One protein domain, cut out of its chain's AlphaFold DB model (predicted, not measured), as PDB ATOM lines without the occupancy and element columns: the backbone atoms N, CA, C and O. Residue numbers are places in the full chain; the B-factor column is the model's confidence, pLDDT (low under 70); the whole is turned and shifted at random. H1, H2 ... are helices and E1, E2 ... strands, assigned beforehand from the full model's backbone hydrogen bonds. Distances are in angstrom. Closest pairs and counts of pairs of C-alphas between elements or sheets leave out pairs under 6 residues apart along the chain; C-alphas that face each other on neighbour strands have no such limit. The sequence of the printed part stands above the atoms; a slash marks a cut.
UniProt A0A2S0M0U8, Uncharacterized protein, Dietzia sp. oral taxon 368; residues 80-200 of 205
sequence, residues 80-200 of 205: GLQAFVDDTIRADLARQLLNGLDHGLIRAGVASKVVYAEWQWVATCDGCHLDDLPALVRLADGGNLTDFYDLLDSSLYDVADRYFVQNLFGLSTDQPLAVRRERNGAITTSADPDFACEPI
ATOM      1  N   GLY A  80     143.770  93.157  81.878       86.69
ATOM      2  CA  GLY A  80     144.161  93.861  80.652       86.69
ATOM      3  C   GLY A  80     144.680  95.277  80.949       86.69
ATOM      4  O   GLY A  80     144.212  95.910  81.892       86.69
ATOM      5  N   LEU A  81     145.617  95.771  80.128       89.44
ATOM      6  CA  LEU A  81     146.343  97.040  80.325       89.44
ATOM      7  C   LEU A  81     145.476  98.199  80.843       89.44
ATOM      8  O   LEU A  81     145.895  98.915  81.746       89.44
ATOM      9  N   GLN A  82     144.278  98.380  80.281       89.00
ATOM     10  CA  GLN A  82     143.363  99.440  80.700       89.00
ATOM     11  C   GLN A  82     142.971  99.312  82.178       89.00
ATOM     12  O   GLN A  82     143.161 100.256  82.934       89.00
ATOM     13  N   ALA A  83     142.481  98.141  82.595       86.00
ATOM     14  CA  ALA A  83     142.075  97.907  83.978       86.00
ATOM     15  C   ALA A  83     143.256  98.088  84.942       86.00
ATOM     16  O   ALA A  83     143.115  98.733  85.974       86.00
ATOM     17  N   PHE A  84     144.441  97.603  84.558       88.56
ATOM     18  CA  PHE A  84     145.654  97.786  85.351       88.56
ATOM     19  C   PHE A  84     146.012  99.268  85.547       88.56
ATOM     20  O   PHE A  84     146.315  99.695  86.659       88.56
ATOM     21  N   VAL A  85     145.970 100.072  84.481       88.56
ATOM     22  CA  VAL A  85     146.260 101.509  84.578       88.56
ATOM     23  C   VAL A  85     145.209 102.215  85.435       88.56
ATOM     24  O   VAL A  85     145.592 102.951  86.343       88.56
ATOM     25  N   ASP A  86     143.922 101.935  85.234       85.25
ATOM     26  CA  ASP A  86     142.843 102.521  86.037       85.25
ATOM     27  C   ASP A  86     143.039 102.228  87.537       85.25
ATOM     28  O   ASP A  86     143.000 103.144  88.365       85.25
ATOM     29  N   ASP A  87     143.332 100.974  87.893       83.38
ATOM     30  CA  ASP A  87     143.534 100.550  89.283       83.38
ATOM     31  C   ASP A  87     144.779 101.189  89.913       83.38
ATOM     32  O   ASP A  87     144.743 101.648  91.059       83.38
ATOM     33  N   THR A  88     145.880 101.292  89.164       85.38
ATOM     34  CA  THR A  88     147.101 101.932  89.678       85.38
ATOM     35  C   THR A  88     146.914 103.434  89.906       85.38
ATOM     36  O   THR A  88     147.409 103.953  90.911       85.38
ATOM     37  N   ILE A  89     146.187 104.142  89.033       83.12
ATOM     38  CA  ILE A  89     145.883 105.568  89.225       83.12
ATOM     39  C   ILE A  89     144.957 105.746  90.437       83.12
ATOM     40  O   ILE A  89     145.205 106.630  91.259       83.12
ATOM     41  N   ARG A  90     143.936 104.889  90.609       81.38
ATOM     42  CA  ARG A  90     143.046 104.915  91.790       81.38
ATOM     43  C   ARG A  90     143.827 104.750  93.087       81.38
ATOM     44  O   ARG A  90     143.667 105.551  94.010       81.38
ATOM     45  N   ALA A  91     144.690 103.737  93.146       80.88
ATOM     46  CA  ALA A  91     145.519 103.466  94.313       80.88
ATOM     47  C   ALA A  91     146.453 104.645  94.626       80.88
ATOM     48  O   ALA A  91     146.611 105.035  95.787       80.88
ATOM     49  N   ASP A  92     147.047 105.244  93.593       80.94
ATOM     50  CA  ASP A  92     147.938 106.382  93.766       80.94
ATOM     51  C   ASP A  92     147.207 107.630  94.268       80.94
ATOM     52  O   ASP A  92     147.662 108.286  95.206       80.94
ATOM     53  N   LEU A  93     146.027 107.907  93.720       79.81
ATOM     54  CA  LEU A  93     145.171 109.008  94.140       79.81
ATOM     55  C   LEU A  93     144.720 108.844  95.599       79.81
ATOM     56  O   LEU A  93     144.877 109.768  96.398       79.81
ATOM     57  N   ALA A  94     144.260 107.654  95.993       81.94
ATOM     58  CA  ALA A  94     143.894 107.355  97.380       81.94
ATOM     59  C   ALA A  94     145.075 107.563  98.350       81.94
ATOM     60  O   ALA A  94     144.926 108.130  99.438       81.94
ATOM     61  N   ARG A  95     146.280 107.158  97.932       82.25
ATOM     62  CA  ARG A  95     147.526 107.380  98.674       82.25
ATOM     63  C   ARG A  95     147.861 108.863  98.808       82.25
ATOM     64  O   ARG A  95     148.251 109.295  99.894       82.25
ATOM     65  N   GLN A  96     147.727 109.636  97.734       78.62
ATOM     66  CA  GLN A  96     147.973 111.077  97.752       78.62
ATOM     67  C   GLN A  96     146.995 111.801  98.685       78.62
ATOM     68  O   GLN A  96     147.447 112.623  99.483       78.62
ATOM     69  N   LEU A  97     145.709 111.428  98.682       80.62
ATOM     70  CA  LEU A  97     144.699 111.983  99.591       80.62
ATOM     71  C   LEU A  97     145.066 111.768 101.063       80.62
ATOM     72  O   LEU A  97     145.137 112.726 101.835       80.62
ATOM     73  N   LEU A  98     145.377 110.528 101.457       83.62
ATOM     74  CA  LEU A  98     145.772 110.236 102.838       83.62
ATOM     75  C   LEU A  98     147.081 110.928 103.239       83.62
ATOM     76  O   LEU A  98     147.204 111.404 104.366       83.62
ATOM     77  N   ASN A  99     148.061 111.007 102.336       81.19
ATOM     78  CA  ASN A  99     149.324 111.693 102.615       81.19
ATOM     79  C   ASN A  99     149.146 113.213 102.726       81.19
ATOM     80  O   ASN A  99     149.823 113.852 103.530       81.19
ATOM     81  N   GLY A 100     148.251 113.796 101.925       79.38
ATOM     82  CA  GLY A 100     147.866 115.199 102.026       79.38
ATOM     83  C   GLY A 100     147.234 115.498 103.384       79.38
ATOM     84  O   GLY A 100     147.656 116.439 104.057       79.38
ATOM     85  N   LEU A 101     146.297 114.651 103.822       83.50
ATOM     86  CA  LEU A 101     145.675 114.754 105.142       83.50
ATOM     87  C   LEU A 101     146.692 114.634 106.275       83.50
ATOM     88  O   LEU A 101     146.720 115.496 107.147       83.50
ATOM     89  N   ASP A 102     147.551 113.609 106.247       86.19
ATOM     90  CA  ASP A 102     148.609 113.440 107.248       86.19
ATOM     91  C   ASP A 102     149.484 114.705 107.321       86.19
ATOM     92  O   ASP A 102     149.741 115.223 108.405       86.19
ATOM     93  N   HIS A 103     149.909 115.253 106.176       82.62
ATOM     94  CA  HIS A 103     150.708 116.479 106.154       82.62
ATOM     95  C   HIS A 103     149.968 117.691 106.725       82.62
ATOM     96  O   HIS A 103     150.577 118.468 107.465       82.62
ATOM     97  N   GLY A 104     148.695 117.878 106.377       81.62
ATOM     98  CA  GLY A 104     147.884 118.980 106.889       81.62
ATOM     99  C   GLY A 104     147.685 118.885 108.403       81.62
ATOM    100  O   GLY A 104     147.963 119.837 109.130       81.62
ATOM    101  N   LEU A 105     147.312 117.702 108.891       84.75
ATOM    102  CA  LEU A 105     147.075 117.438 110.309       84.75
ATOM    103  C   LEU A 105     148.352 117.575 111.148       84.75
ATOM    104  O   LEU A 105     148.314 118.174 112.223       84.75
ATOM    105  N   ILE A 106     149.503 117.126 110.635       86.19
ATOM    106  CA  ILE A 106     150.801 117.333 111.295       86.19
ATOM    107  C   ILE A 106     151.103 118.828 111.460       86.19
ATOM    108  O   ILE A 106     151.565 119.241 112.525       86.19
ATOM    109  N   ARG A 107     150.822 119.661 110.447       82.62
ATOM    110  CA  ARG A 107     150.996 121.124 110.558       82.62
ATOM    111  C   ARG A 107     150.049 121.743 111.583       82.62
ATOM    112  O   ARG A 107     150.442 122.691 112.255       82.62
ATOM    113  N   ALA A 108     148.854 121.179 111.733       82.75
ATOM    114  CA  ALA A 108     147.875 121.568 112.744       82.75
ATOM    115  C   ALA A 108     148.188 121.022 114.157       82.75
ATOM    116  O   ALA A 108     147.432 121.267 115.095       82.75
ATOM    117  N   GLY A 109     149.296 120.292 114.338       84.62
ATOM    118  CA  GLY A 109     149.727 119.760 115.636       84.62
ATOM    119  C   GLY A 109     149.146 118.390 116.002       84.62
ATOM    120  O   GLY A 109     149.319 117.939 117.135       84.62
ATOM    121  N   VAL A 110     148.494 117.697 115.066       86.88
ATOM    122  CA  VAL A 110     147.992 116.331 115.251       86.88
ATOM    123  C   VAL A 110     149.072 115.333 114.824       86.88
ATOM    124  O   VAL A 110     149.433 115.242 113.655       86.88
ATOM    125  N   ALA A 111     149.615 114.579 115.783       84.06
ATOM    126  CA  ALA A 111     150.755 113.682 115.550       84.06
ATOM    127  C   ALA A 111     150.372 112.259 115.094       84.06
ATOM    128  O   ALA A 111     151.229 111.503 114.632       84.06
ATOM    129  N   SER A 112     149.109 111.870 115.264       89.31
ATOM    130  CA  SER A 112     148.618 110.531 114.935       89.31
ATOM    131  C   SER A 112     148.286 110.425 113.446       89.31
ATOM    132  O   SER A 112     147.729 111.351 112.861       89.31
ATOM    133  N   LYS A 113     148.632 109.291 112.824       90.19
ATOM    134  CA  LYS A 113     148.371 109.052 111.398       90.19
ATOM    135  C   LYS A 113     146.893 108.804 111.137       90.19
ATOM    136  O   LYS A 113     146.241 108.104 111.912       90.19
ATOM    137  N   VAL A 114     146.413 109.250 109.983       89.62
ATOM    138  CA  VAL A 114     145.085 108.897 109.480       89.62
ATOM    139  C   VAL A 114     145.043 107.413 109.117       89.62
ATOM    140  O   VAL A 114     145.899 106.913 108.382       89.62
ATOM    141  N   VAL A 115     144.047 106.699 109.637       92.69
ATOM    142  CA  VAL A 115     143.761 105.295 109.285       92.69
ATOM    143  C   VAL A 115     142.478 105.145 108.480       92.69
ATOM    144  O   VAL A 115     142.289 104.136 107.806       92.69
ATOM    145  N   TYR A 116     141.613 106.154 108.521       92.19
ATOM    146  CA  TYR A 116     140.366 106.185 107.778       92.19
ATOM    147  C   TYR A 116     139.972 107.630 107.487       92.19
ATOM    148  O   TYR A 116     140.063 108.477 108.377       92.19
ATOM    149  N   ALA A 117     139.503 107.892 106.273       89.12
ATOM    150  CA  ALA A 117     138.899 109.158 105.886       89.12
ATOM    151  C   ALA A 117     137.686 108.911 104.981       89.12
ATOM    152  O   ALA A 117     137.719 108.016 104.135       89.12
ATOM    153  N   GLU A 118     136.627 109.693 105.166       88.75
ATOM    154  CA  GLU A 118     135.393 109.617 104.382       88.75
ATOM    155  C   GLU A 118     135.072 110.980 103.766       88.75
ATOM    156  O   GLU A 118     134.924 111.964 104.489       88.75
ATOM    157  N   TRP A 119     134.926 111.024 102.443       86.38
ATOM    158  CA  TRP A 119     134.465 112.185 101.690       86.38
ATOM    159  C   TRP A 119     133.019 112.005 101.257       86.38
ATOM    160  O   TRP A 119     132.632 110.965 100.713       86.38
ATOM    161  N   GLN A 120     132.230 113.050 101.481       83.62
ATOM    162  CA  GLN A 120     130.825 113.094 101.104       83.62
ATOM    163  C   GLN A 120     130.636 113.861  99.797       83.62
ATOM    164  O   GLN A 120     131.477 114.660  99.385       83.62
ATOM    165  N   TRP A 121     129.508 113.591  99.142       81.19
ATOM    166  CA  TRP A 121     129.104 114.296  97.933       81.19
ATOM    167  C   TRP A 121     128.437 115.622  98.280       81.19
ATOM    168  O   TRP A 121     127.506 115.671  99.085       81.19
ATOM    169  N   VAL A 122     128.868 116.680  97.604       78.06
ATOM    170  CA  VAL A 122     128.274 118.011  97.650       78.06
ATOM    171  C   VAL A 122     127.614 118.297  96.305       78.06
ATOM    172  O   VAL A 122     128.218 118.141  95.242       78.06
ATOM    173  N   ALA A 123     126.354 118.724  96.348       78.44
ATOM    174  CA  ALA A 123     125.613 119.149  95.166       78.44
ATOM    175  C   ALA A 123     125.795 120.657  94.932       78.44
ATOM    176  O   ALA A 123     125.476 121.467  95.804       78.44
ATOM    177  N   THR A 124     126.266 121.041  93.745       72.19
ATOM    178  CA  THR A 124     126.319 122.433  93.265       72.19
ATOM    179  C   THR A 124     125.440 122.613  92.030       72.19
ATOM    180  O   THR A 124     124.810 121.672  91.546       72.19
ATOM    181  N   CYS A 125     125.377 123.839  91.505       70.69
ATOM    182  CA  CYS A 125     124.664 124.128  90.261       70.69
ATOM    183  C   CYS A 125     125.237 123.391  89.040       70.69
ATOM    184  O   CYS A 125     124.495 123.171  88.084       70.69
ATOM    185  N   ASP A 126     126.511 122.989  89.088       68.19
ATOM    186  CA  ASP A 126     127.224 122.363  87.969       68.19
ATOM    187  C   ASP A 126     127.273 120.825  88.072       68.19
ATOM    188  O   ASP A 126     127.721 120.158  87.140       68.19
ATOM    189  N   GLY A 127     126.786 120.246  89.178       72.06
ATOM    190  CA  GLY A 127     126.729 118.798  89.399       72.06
ATOM    191  C   GLY A 127     127.043 118.376  90.837       72.06
ATOM    192  O   GLY A 127     127.210 119.201  91.734       72.06
ATOM    193  N   CYS A 128     127.118 117.064  91.067       73.75
ATOM    194  CA  CYS A 128     127.593 116.500  92.333       73.75
ATOM    195  C   CYS A 128     129.099 116.239  92.247       73.75
ATOM    196  O   CYS A 128     129.536 115.587  91.302       73.75
ATOM    197  N   HIS A 129     129.860 116.684  93.243       74.06
ATOM    198  CA  HIS A 129     131.303 116.457  93.363       74.06
ATOM    199  C   HIS A 129     131.655 116.037  94.797       74.06
ATOM    200  O   HIS A 129     130.841 116.205  95.703       74.06
ATOM    201  N   LEU A 130     132.835 115.452  95.008       76.44
ATOM    202  CA  LEU A 130     133.329 115.172  96.359       76.44
ATOM    203  C   LEU A 130     133.757 116.477  97.035       76.44
ATOM    204  O   LEU A 130     134.348 117.331  96.374       76.44
ATOM    205  N   ASP A 131     133.460 116.604  98.327       77.19
ATOM    206  CA  ASP A 131     133.912 117.736  99.140       77.19
ATOM    207  C   ASP A 131     135.451 117.826  99.175       77.19
ATOM    208  O   ASP A 131     136.165 116.839  98.990       77.19
ATOM    209  N   ASP A 132     135.965 119.019  99.453       74.44
ATOM    210  CA  ASP A 132     137.397 119.325  99.465       74.44
ATOM    211  C   ASP A 132     138.104 118.766 100.693       74.44
ATOM    212  O   ASP A 132     139.329 118.617 100.729       74.44
ATOM    213  N   LEU A 133     137.333 118.480 101.731       78.81
ATOM    214  CA  LEU A 133     137.812 117.909 102.968       78.81
ATOM    215  C   LEU A 133     136.946 116.700 103.328       78.81
ATOM    216  O   LEU A 133     135.771 116.642 102.965       78.81
ATOM    217  N   PRO A 134     137.518 115.704 104.021       83.81
ATOM    218  CA  PRO A 134     136.731 114.582 104.493       83.81
ATOM    219  C   PRO A 134     135.748 115.054 105.564       83.81
ATOM    220  O   PRO A 134     136.113 115.816 106.458       83.81
ATOM    221  N   ALA A 135     134.537 114.510 105.543       84.56
ATOM    222  CA  ALA A 135     133.547 114.722 106.594       84.56
ATOM    223  C   ALA A 135     133.924 113.996 107.899       84.56
ATOM    224  O   ALA A 135     133.515 114.391 108.991       84.56
ATOM    225  N   LEU A 136     134.702 112.914 107.799       88.25
ATOM    226  CA  LEU A 136     135.145 112.116 108.941       88.25
ATOM    227  C   LEU A 136     136.581 111.636 108.737       88.25
ATOM    228  O   LEU A 136     136.910 111.068 107.699       88.25
ATOM    229  N   VAL A 137     137.407 111.782 109.774       89.12
ATOM    230  CA  VAL A 137     138.757 111.214 109.858       89.12
ATOM    231  C   VAL A 137     138.897 110.410 111.145       89.12
ATOM    232  O   VAL A 137     138.551 110.889 112.224       89.12
ATOM    233  N   ARG A 138     139.442 109.193 111.044       91.69
ATOM    234  CA  ARG A 138     139.895 108.409 112.203       91.69
ATOM    235  C   ARG A 138     141.405 108.281 112.198       91.69
ATOM    236  O   ARG A 138     142.028 108.047 111.158       91.69
ATOM    237  N   LEU A 139     141.975 108.390 113.385       91.81
ATOM    238  CA  LEU A 139     143.403 108.365 113.637       91.81
ATOM    239  C   LEU A 139     143.827 107.025 114.257       91.81
ATOM    240  O   LEU A 139     143.028 106.314 114.865       91.81
ATOM    241  N   ALA A 140     145.101 106.668 114.105       90.06
ATOM    242  CA  ALA A 140     145.653 105.389 114.565       90.06
ATOM    243  C   ALA A 140     145.595 105.190 116.093       90.06
ATOM    244  O   ALA A 140     145.607 104.060 116.575       90.06
ATOM    245  N   ASP A 141     145.535 106.282 116.850       89.75
ATOM    246  CA  ASP A 141     145.378 106.326 118.307       89.75
ATOM    247  C   ASP A 141     143.910 106.232 118.761       89.75
ATOM    248  O   ASP A 141     143.630 106.288 119.958       89.75
ATOM    249  N   GLY A 142     142.972 106.058 117.823       86.81
ATOM    250  CA  GLY A 142     141.536 105.967 118.086       86.81
ATOM    251  C   GLY A 142     140.824 107.320 118.149       86.81
ATOM    252  O   GLY A 142     139.622 107.355 118.416       86.81
ATOM    253  N   GLY A 143     141.534 108.426 117.900       86.94
ATOM    254  CA  GLY A 143     140.929 109.748 117.775       86.94
ATOM    255  C   GLY A 143     140.003 109.841 116.558       86.94
ATOM    256  O   GLY A 143     140.302 109.286 115.502       86.94
ATOM    257  N   ASN A 144     138.896 110.571 116.702       88.38
ATOM    258  CA  ASN A 144     137.968 110.881 115.613       88.38
ATOM    259  C   ASN A 144     137.884 112.396 115.426       88.38
ATOM    260  O   ASN A 144     137.753 113.129 116.407       88.38
ATOM    261  N   LEU A 145     137.919 112.850 114.176       85.38
ATOM    262  CA  LEU A 145     137.754 114.248 113.790       85.38
ATOM    263  C   LEU A 145     136.559 114.349 112.831       85.38
ATOM    264  O   LEU A 145     136.547 113.687 111.795       85.38
ATOM    265  N   THR A 146     135.554 115.153 113.187       75.94
ATOM    266  CA  THR A 146     134.292 115.313 112.426       75.94
ATOM    267  C   THR A 146     133.938 116.770 112.117       75.94
ATOM    268  O   THR A 146     132.857 117.035 111.612       75.94
ATOM    269  N   ASP A 147     134.821 117.713 112.452       68.19
ATOM    270  CA  ASP A 147     134.662 119.149 112.184       68.19
ATOM    271  C   ASP A 147     136.040 119.829 112.294       68.19
ATOM    272  O   ASP A 147     136.369 120.505 113.265       68.19
ATOM    273  N   PHE A 148     136.934 119.486 111.367       71.38
ATOM    274  CA  PHE A 148     138.337 119.923 111.374       71.38
ATOM    275  C   PHE A 148     138.651 120.859 110.201       71.38
ATOM    276  O   PHE A 148     139.818 121.057 109.860       71.38
ATOM    277  N   TYR A 149     137.610 121.463 109.618       69.88
ATOM    278  CA  TYR A 149     137.729 122.487 108.580       69.88
ATOM    279  C   TYR A 149     138.541 123.691 109.079       69.88
ATOM    280  O   TYR A 149     139.348 124.230 108.336       69.88
ATOM    281  N   ASP A 150     138.427 124.041 110.365       69.38
ATOM    282  CA  ASP A 150     139.226 125.109 110.985       69.38
ATOM    283  C   ASP A 150     140.704 124.724 111.211       69.38
ATOM    284  O   ASP A 150     141.542 125.588 111.478       69.38
ATOM    285  N   LEU A 151     141.035 123.427 111.148       70.19
ATOM    286  CA  LEU A 151     142.392 122.908 111.365       70.19
ATOM    287  C   LEU A 151     143.182 122.753 110.062       70.19
ATOM    288  O   LEU A 151     144.414 122.757 110.097       70.19
ATOM    289  N   LEU A 152     142.504 122.586 108.927       71.44
ATOM    290  CA  LEU A 152     143.132 122.376 107.628       71.44
ATOM    291  C   LEU A 152     142.891 123.579 106.723       71.44
ATOM    292  O   LEU A 152     141.754 123.956 106.470       71.44
ATOM    293  N   ASP A 153     143.976 124.149 106.197       62.38
ATOM    294  CA  ASP A 153     143.874 125.191 105.177       62.38
ATOM    295  C   ASP A 153     143.213 124.605 103.916       62.38
ATOM    296  O   ASP A 153     143.526 123.489 103.476       62.38
ATOM    297  N   SER A 154     142.230 125.327 103.390       54.69
ATOM    298  CA  SER A 154     141.225 124.825 102.458       54.69
ATOM    299  C   SER A 154     141.780 124.674 101.040       54.69
ATOM    300  O   SER A 154     141.576 125.555 100.212       54.69
ATOM    301  N   SER A 155     142.486 123.582 100.742       53.94
ATOM    302  CA  SER A 155     142.768 123.152  99.357       53.94
ATOM    303  C   SER A 155     143.499 121.804  99.307       53.94
ATOM    304  O   SER A 155     144.587 121.699  98.739       53.94
ATOM    305  N   LEU A 156     142.941 120.744  99.901       55.84
ATOM    306  CA  LEU A 156     143.455 119.395  99.610       55.84
ATOM    307  C   LEU A 156     143.181 118.987  98.150       55.84
ATOM    308  O   LEU A 156     143.922 118.175  97.603       55.84
ATOM    309  N   TYR A 157     142.188 119.625  97.516       55.31
ATOM    310  CA  TYR A 157     141.839 119.480  96.106       55.31
ATOM    311  C   TYR A 157     141.942 120.820  95.385       55.31
ATOM    312  O   TYR A 157     141.108 121.709  95.599       55.31
ATOM    313  N   ASP A 158     142.881 120.947  94.451       50.31
ATOM    314  CA  ASP A 158     142.684 121.908  93.370       50.31
ATOM    315  C   ASP A 158     141.479 121.457  92.524       50.31
ATOM    316  O   ASP A 158     141.246 120.267  92.306       50.31
ATOM    317  N   VAL A 159     140.664 122.415  92.079       39.75
ATOM    318  CA  VAL A 159     139.334 122.198  91.467       39.75
ATOM    319  C   VAL A 159     139.350 121.238  90.267       39.75
ATOM    320  O   VAL A 159     138.375 120.520  90.043       39.75
ATOM    321  N   ALA A 160     140.455 121.182  89.520       44.47
ATOM    322  CA  ALA A 160     140.612 120.293  88.369       44.47
ATOM    323  C   ALA A 160     140.701 118.805  88.766       44.47
ATOM    324  O   ALA A 160     140.151 117.952  88.072       44.47
ATOM    325  N   ASP A 161     141.290 118.494  89.924       57.41
ATOM    326  CA  ASP A 161     141.469 117.111  90.377       57.41
ATOM    327  C   ASP A 161     140.139 116.491  90.863       57.41
ATOM    328  O   ASP A 161     139.973 115.274  90.847       57.41
ATOM    329  N   ARG A 162     139.134 117.307  91.222       53.78
ATOM    330  CA  ARG A 162     137.847 116.863  91.808       53.78
ATOM    331  C   ARG A 162     136.980 116.050  90.846       53.78
ATOM    332  O   ARG A 162     136.459 114.996  91.207       53.78
ATOM    333  N   TYR A 163     136.839 116.523  89.608       52.72
ATOM    334  CA  TYR A 163     136.042 115.845  88.576       52.72
ATOM    335  C   TYR A 163     136.745 114.596  88.028       52.72
ATOM    336  O   TYR A 163     136.092 113.644  87.596       52.72
ATOM    337  N   PHE A 164     138.080 114.586  88.080       60.56
ATOM    338  CA  PHE A 164     138.899 113.426  87.754       60.56
ATOM    339  C   PHE A 164     138.680 112.286  88.754       60.56
ATOM    340  O   PHE A 164     138.381 111.162  88.354       60.56
ATOM    341  N   VAL A 165     138.733 112.599  90.055       63.00
ATOM    342  CA  VAL A 165     138.515 111.647  91.158       63.00
ATOM    343  C   VAL A 165     137.160 110.936  91.028       63.00
ATOM    344  O   VAL A 165     137.090 109.717  91.163       63.00
ATOM    345  N   GLN A 166     136.089 111.677  90.721       62.19
ATOM    346  CA  GLN A 166     134.729 111.132  90.615       62.19
ATOM    347  C   GLN A 166     134.594 110.036  89.552       62.19
ATOM    348  O   GLN A 166     134.074 108.959  89.843       62.19
ATOM    349  N   ASN A 167     135.050 110.302  88.326       64.25
ATOM    350  CA  ASN A 167     134.926 109.337  87.233       64.25
ATOM    351  C   ASN A 167     135.873 108.148  87.421       64.25
ATOM    352  O   ASN A 167     135.513 107.016  87.099       64.25
ATOM    353  N   LEU A 168     137.067 108.396  87.968       65.62
ATOM    354  CA  LEU A 168     138.093 107.375  88.106       65.62
ATOM    355  C   LEU A 168     137.685 106.283  89.099       65.62
ATOM    356  O   LEU A 168     137.779 105.107  88.763       65.62
ATOM    357  N   PHE A 169     137.188 106.634  90.289       65.44
ATOM    358  CA  PHE A 169     136.806 105.641  91.305       65.44
ATOM    359  C   PHE A 169     135.511 104.876  90.978       65.44
ATOM    360  O   PHE A 169     135.136 103.984  91.734       65.44
ATOM    361  N   GLY A 170     134.816 105.191  89.875       60.50
ATOM    362  CA  GLY A 170     133.581 104.497  89.486       60.50
ATOM    363  C   GLY A 170     132.464 104.599  90.532       60.50
ATOM    364  O   GLY A 170     131.586 103.739  90.591       60.50
ATOM    365  N   LEU A 171     132.515 105.622  91.388       63.41
ATOM    366  CA  LEU A 171     131.617 105.756  92.528       63.41
ATOM    367  C   LEU A 171     130.226 106.184  92.066       63.41
ATOM    368  O   LEU A 171     130.070 107.149  91.316       63.41
ATOM    369  N   SER A 172     129.195 105.523  92.593       64.69
ATOM    370  CA  SER A 172     127.851 106.099  92.586       64.69
ATOM    371  C   SER A 172     127.800 107.268  93.568       64.69
ATOM    372  O   SER A 172     128.308 107.145  94.684       64.69
ATOM    373  N   THR A 173     127.091 108.342  93.222       67.19
ATOM    374  CA  THR A 173     126.843 109.483  94.125       67.19
ATOM    375  C   THR A 173     126.093 109.107  95.410       67.19
ATOM    376  O   THR A 173     126.018 109.905  96.339       67.19
ATOM    377  N   ASP A 174     125.543 107.893  95.476       69.94
ATOM    378  CA  ASP A 174     124.791 107.375  96.621       69.94
ATOM    379  C   ASP A 174     125.691 106.807  97.732       69.94
ATOM    380  O   ASP A 174     125.201 106.453  98.806       69.94
ATOM    381  N   GLN A 175     127.003 106.697  97.492       75.69
ATOM    382  CA  GLN A 175     127.972 106.172  98.456       75.69
ATOM    383  C   GLN A 175     129.151 107.133  98.626       75.69
ATOM    384  O   GLN A 175     129.654 107.650  97.627       75.69
ATOM    385  N   PRO A 176     129.622 107.373  99.862       81.75
ATOM    386  CA  PRO A 176     130.798 108.204 100.080       81.75
ATOM    387  C   PRO A 176     132.063 107.535  99.527       81.75
ATOM    388  O   PRO A 176     132.168 106.302  99.464       81.75
ATOM    389  N   LEU A 177     133.062 108.351  99.186       84.81
ATOM    390  CA  LEU A 177     134.421 107.850  99.005       84.81
ATOM    391  C   LEU A 177     135.011 107.623 100.395       84.81
ATOM    392  O   LEU A 177     135.311 108.578 101.107       84.81
ATOM    393  N   ALA A 178     135.198 106.366 100.775       88.38
ATOM    394  CA  ALA A 178     135.933 106.021 101.980       88.38
ATOM    395  C   ALA A 178     137.314 105.500 101.590       88.38
ATOM    396  O   ALA A 178     137.429 104.689 100.676       88.38
ATOM    397  N   VAL A 179     138.350 105.947 102.291       88.62
ATOM    398  CA  VAL A 179     139.729 105.489 102.110       88.62
ATOM    399  C   VAL A 179     140.246 104.977 103.447       88.62
ATOM    400  O   VAL A 179     140.196 105.685 104.455       88.62
ATOM    401  N   ARG A 180     140.749 103.742 103.467       91.19
ATOM    402  CA  ARG A 180     141.259 103.065 104.660       91.19
ATOM    403  C   ARG A 180     142.728 102.716 104.480       91.19
ATOM    404  O   ARG A 180     143.135 102.222 103.436       91.19
ATOM    405  N   ARG A 181     143.517 102.939 105.529       91.12
ATOM    406  CA  ARG A 181     144.900 102.473 105.633       91.12
ATOM    407  C   ARG A 181     144.955 101.274 106.569       91.12
ATOM    408  O   ARG A 181     144.716 101.389 107.770       91.12
ATOM    409  N   GLU A 182     145.302 100.126 106.013       87.88
ATOM    410  CA  GLU A 182     145.497  98.880 106.739       87.88
ATOM    411  C   GLU A 182     146.743  98.919 107.630       87.88
ATOM    412  O   GLU A 182     147.692  99.675 107.410       87.88
ATOM    413  N   ARG A 183     146.804  98.004 108.606       84.44
ATOM    414  CA  ARG A 183     147.974  97.854 109.491       84.44
ATOM    415  C   ARG A 183     149.261  97.483 108.752       84.44
ATOM    416  O   ARG A 183     150.342  97.826 109.216       84.44
ATOM    417  N   ASN A 184     149.149  96.775 107.630       85.31
ATOM    418  CA  ASN A 184     150.287  96.431 106.772       85.31
ATOM    419  C   ASN A 184     150.700  97.590 105.840       85.31
ATOM    420  O   ASN A 184     151.636  97.430 105.063       85.31
ATOM    421  N   GLY A 185     150.019  98.740 105.912       83.44
ATOM    422  CA  GLY A 185     150.266  99.907 105.069       83.44
ATOM    423  C   GLY A 185     149.523  99.902 103.733       83.44
ATOM    424  O   GLY A 185     149.620 100.894 103.016       83.44
ATOM    425  N   ALA A 186     148.777  98.839 103.404       87.69
ATOM    426  CA  ALA A 186     147.917  98.823 102.226       87.69
ATOM    427  C   ALA A 186     146.823  99.891 102.344       87.69
ATOM    428  O   ALA A 186     146.376 100.220 103.445       87.69
ATOM    429  N   ILE A 187     146.411 100.443 101.207       87.75
ATOM    430  CA  ILE A 187     145.345 101.439 101.131       87.75
ATOM    431  C   ILE A 187     144.226 100.836 100.298       87.75
ATOM    432  O   ILE A 187     144.481 100.374  99.192       87.75
ATOM    433  N   THR A 188     143.020 100.830 100.853       88.69
ATOM    434  CA  THR A 188     141.803 100.346 100.197       88.69
ATOM    435  C   THR A 188     140.766 101.459 100.164       88.69
ATOM    436  O   THR A 188     140.766 102.361 101.008       88.69
ATOM    437  N   THR A 189     139.883 101.416  99.178       86.56
ATOM    438  CA  THR A 189     138.825 102.404  98.970       86.56
ATOM    439  C   THR A 189     137.458 101.745  98.919       86.56
ATOM    440  O   THR A 189     137.369 100.556  98.649       86.56
ATOM    441  N   SER A 190     136.374 102.495  99.133       83.62
ATOM    442  CA  SER A 190     135.006 101.958  99.037       83.62
ATOM    443  C   SER A 190     134.647 101.373  97.662       83.62
ATOM    444  O   SER A 190     133.665 100.642  97.567       83.62
ATOM    445  N   ALA A 191     135.430 101.664  96.620       74.62
ATOM    446  CA  ALA A 191     135.297 101.059  95.297       74.62
ATOM    447  C   ALA A 191     135.960  99.669  95.187       74.62
ATOM    448  O   ALA A 191     135.665  98.932  94.246       74.62
ATOM    449  N   ASP A 192     136.829  99.295  96.133       74.25
ATOM    450  CA  ASP A 192     137.520  98.006  96.119       74.25
ATOM    451  C   ASP A 192     136.612  96.877  96.636       74.25
ATOM    452  O   ASP A 192     135.947  97.032  97.667       74.25
ATOM    453  N   PRO A 193     136.623  95.689  96.001       71.31
ATOM    454  CA  PRO A 193     135.829  94.544  96.453       71.31
ATOM    455  C   PRO A 193     136.241  94.043  97.846       71.31
ATOM    456  O   PRO A 193     135.412  93.496  98.574       71.31
ATOM    457  N   ASP A 194     137.499  94.263  98.233       70.94
ATOM    458  CA  ASP A 194     138.054  93.873  99.534       70.94
ATOM    459  C   ASP A 194     137.835  94.932 100.628       70.94
ATOM    460  O   ASP A 194     138.341  94.801 101.750       70.94
ATOM    461  N   PHE A 195     137.083  95.996 100.336       77.12
ATOM    462  CA  PHE A 195     136.809  97.041 101.307       77.12
ATOM    463  C   PHE A 195     135.885  96.542 102.423       77.12
ATOM    464  O   PHE A 195     134.656  96.557 102.336       77.12
ATOM    465  N   ALA A 196     136.486  96.131 103.538       70.06
ATOM    466  CA  ALA A 196     135.758  95.861 104.764       70.06
ATOM    467  C   ALA A 196     135.486  97.181 105.499       70.06
ATOM    468  O   ALA A 196     136.360  97.734 106.170       70.06
ATOM    469  N   CYS A 197     134.258  97.690 105.418       57.44
ATOM    470  CA  CYS A 197     133.832  98.754 106.321       57.44
ATOM    471  C   CYS A 197     133.892  98.198 107.758       57.44
ATOM    472  O   CYS A 197     133.192  97.231 108.071       57.44
ATOM    473  N   GLU A 198     134.716  98.772 108.648       49.94
ATOM    474  CA  GLU A 198     134.471  98.572 110.083       49.94
ATOM    475  C   GLU A 198     133.019  98.980 110.339       49.94
ATOM    476  O   GLU A 198     132.588  99.982 109.758       49.94
ATOM    477  N   PRO A 199     132.245  98.248 111.161       43.56
ATOM    478  CA  PRO A 199     130.884  98.650 111.449       43.56
ATOM    479  C   PRO A 199     130.945 100.055 112.039       43.56
ATOM    480  O   PRO A 199     131.332 100.255 113.190       43.56
ATOM    481  N   ILE A 200     130.580 101.043 111.221       44.12
ATOM    482  CA  ILE A 200     130.152 102.338 111.702       44.12
ATOM    483  C   ILE A 200     128.994 101.955 112.604       44.12
ATOM    484  O   ILE A 200     127.942 101.527 112.121       44.12
TER     485      ILE A 200
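Overview. This is residues 80 to 200 of the 205 residues of an uncharacterized protein of Dietzia sp. oral taxon 368 (UniProt A0A2S0M0U8). One long helix, H1, crosses one face of a small four-stranded sheet, and its first residues, 81 to 85, stick out free. Beyond the sheet, E1 runs on into the hairpin E2 and E3, and the short helix H2 packs on E3. The 121 printed residues hold two named helices and six named strands, in the order H1 E1 E2 E3 E4 H2 E5 E6; the larger sheet, E4 - E1 - E5 - E6, is antiparallel, and the class is mixed. The whole is compact, with a radius of gyration of the C-alphas of 14.2 A and spans of 42 by 39 by 25 A.

Along the chain. H1, residues 81 to 107, starts at C-alpha 81 (146.343, 97.040, 80.325) and is 38.9 A long. E1 is residues 114 to 119, 13.6 A; E2 121 to 124; E3 127 to 130; E4 136 to 139. H2 is residues 159 to 168, 15.2 A. E5 is 177 to 181, 13.5 A, and E6, 187 to 189, ends at C-alpha 189 (138.825, 102.404, 98.970).

Arrangement. N 117 and O 179 of E1 and E5 are 2.9 A apart, N 138 and O 116 of E4 and E1 2.8 A, and N 180 and O 188 of the hairpin E5 and E6 2.8 A, each within hydrogen-bond range. H1 is on this sheet at a height of 9.1 A, two layers, helix over sheet, and runs across the strands, at 70 degrees to E1 on the local plane; the closest C-alphas of H1 and E1 are those of Asp 102 and Val 114, 6.2 A. E4, H2 and E5 form a split strand-helix-strand unit, two strands running the same way with E1 between them, its crossover left-handed. In the hairpin E2 and E3, N 122 and O 129 are 2.8 A apart. The closest C-alphas of E3 and H2 are those of Leu 130 and Arg 162, 6.6 A. H1, with residues 86 to 93 alone, only just touches H2, with 3 pairs of C-alphas within 8 A, the closest those of Arg 90 and Leu 168, 6.6 A. Every O i to N i+4 pair is within hydrogen-bond range in H1, and 3 of 6 in H2.

Size, cuts and confidence. The C-alphas farthest apart, those of Gly 80 and Gly 109, are 43.9 A apart. The printed part has no cut; the link from E4 to H2, 19 residues, is long. Mean pLDDT of the printed part is 76.9, and 30 residues are under 70, among them 153 to 174 and 197 to 200.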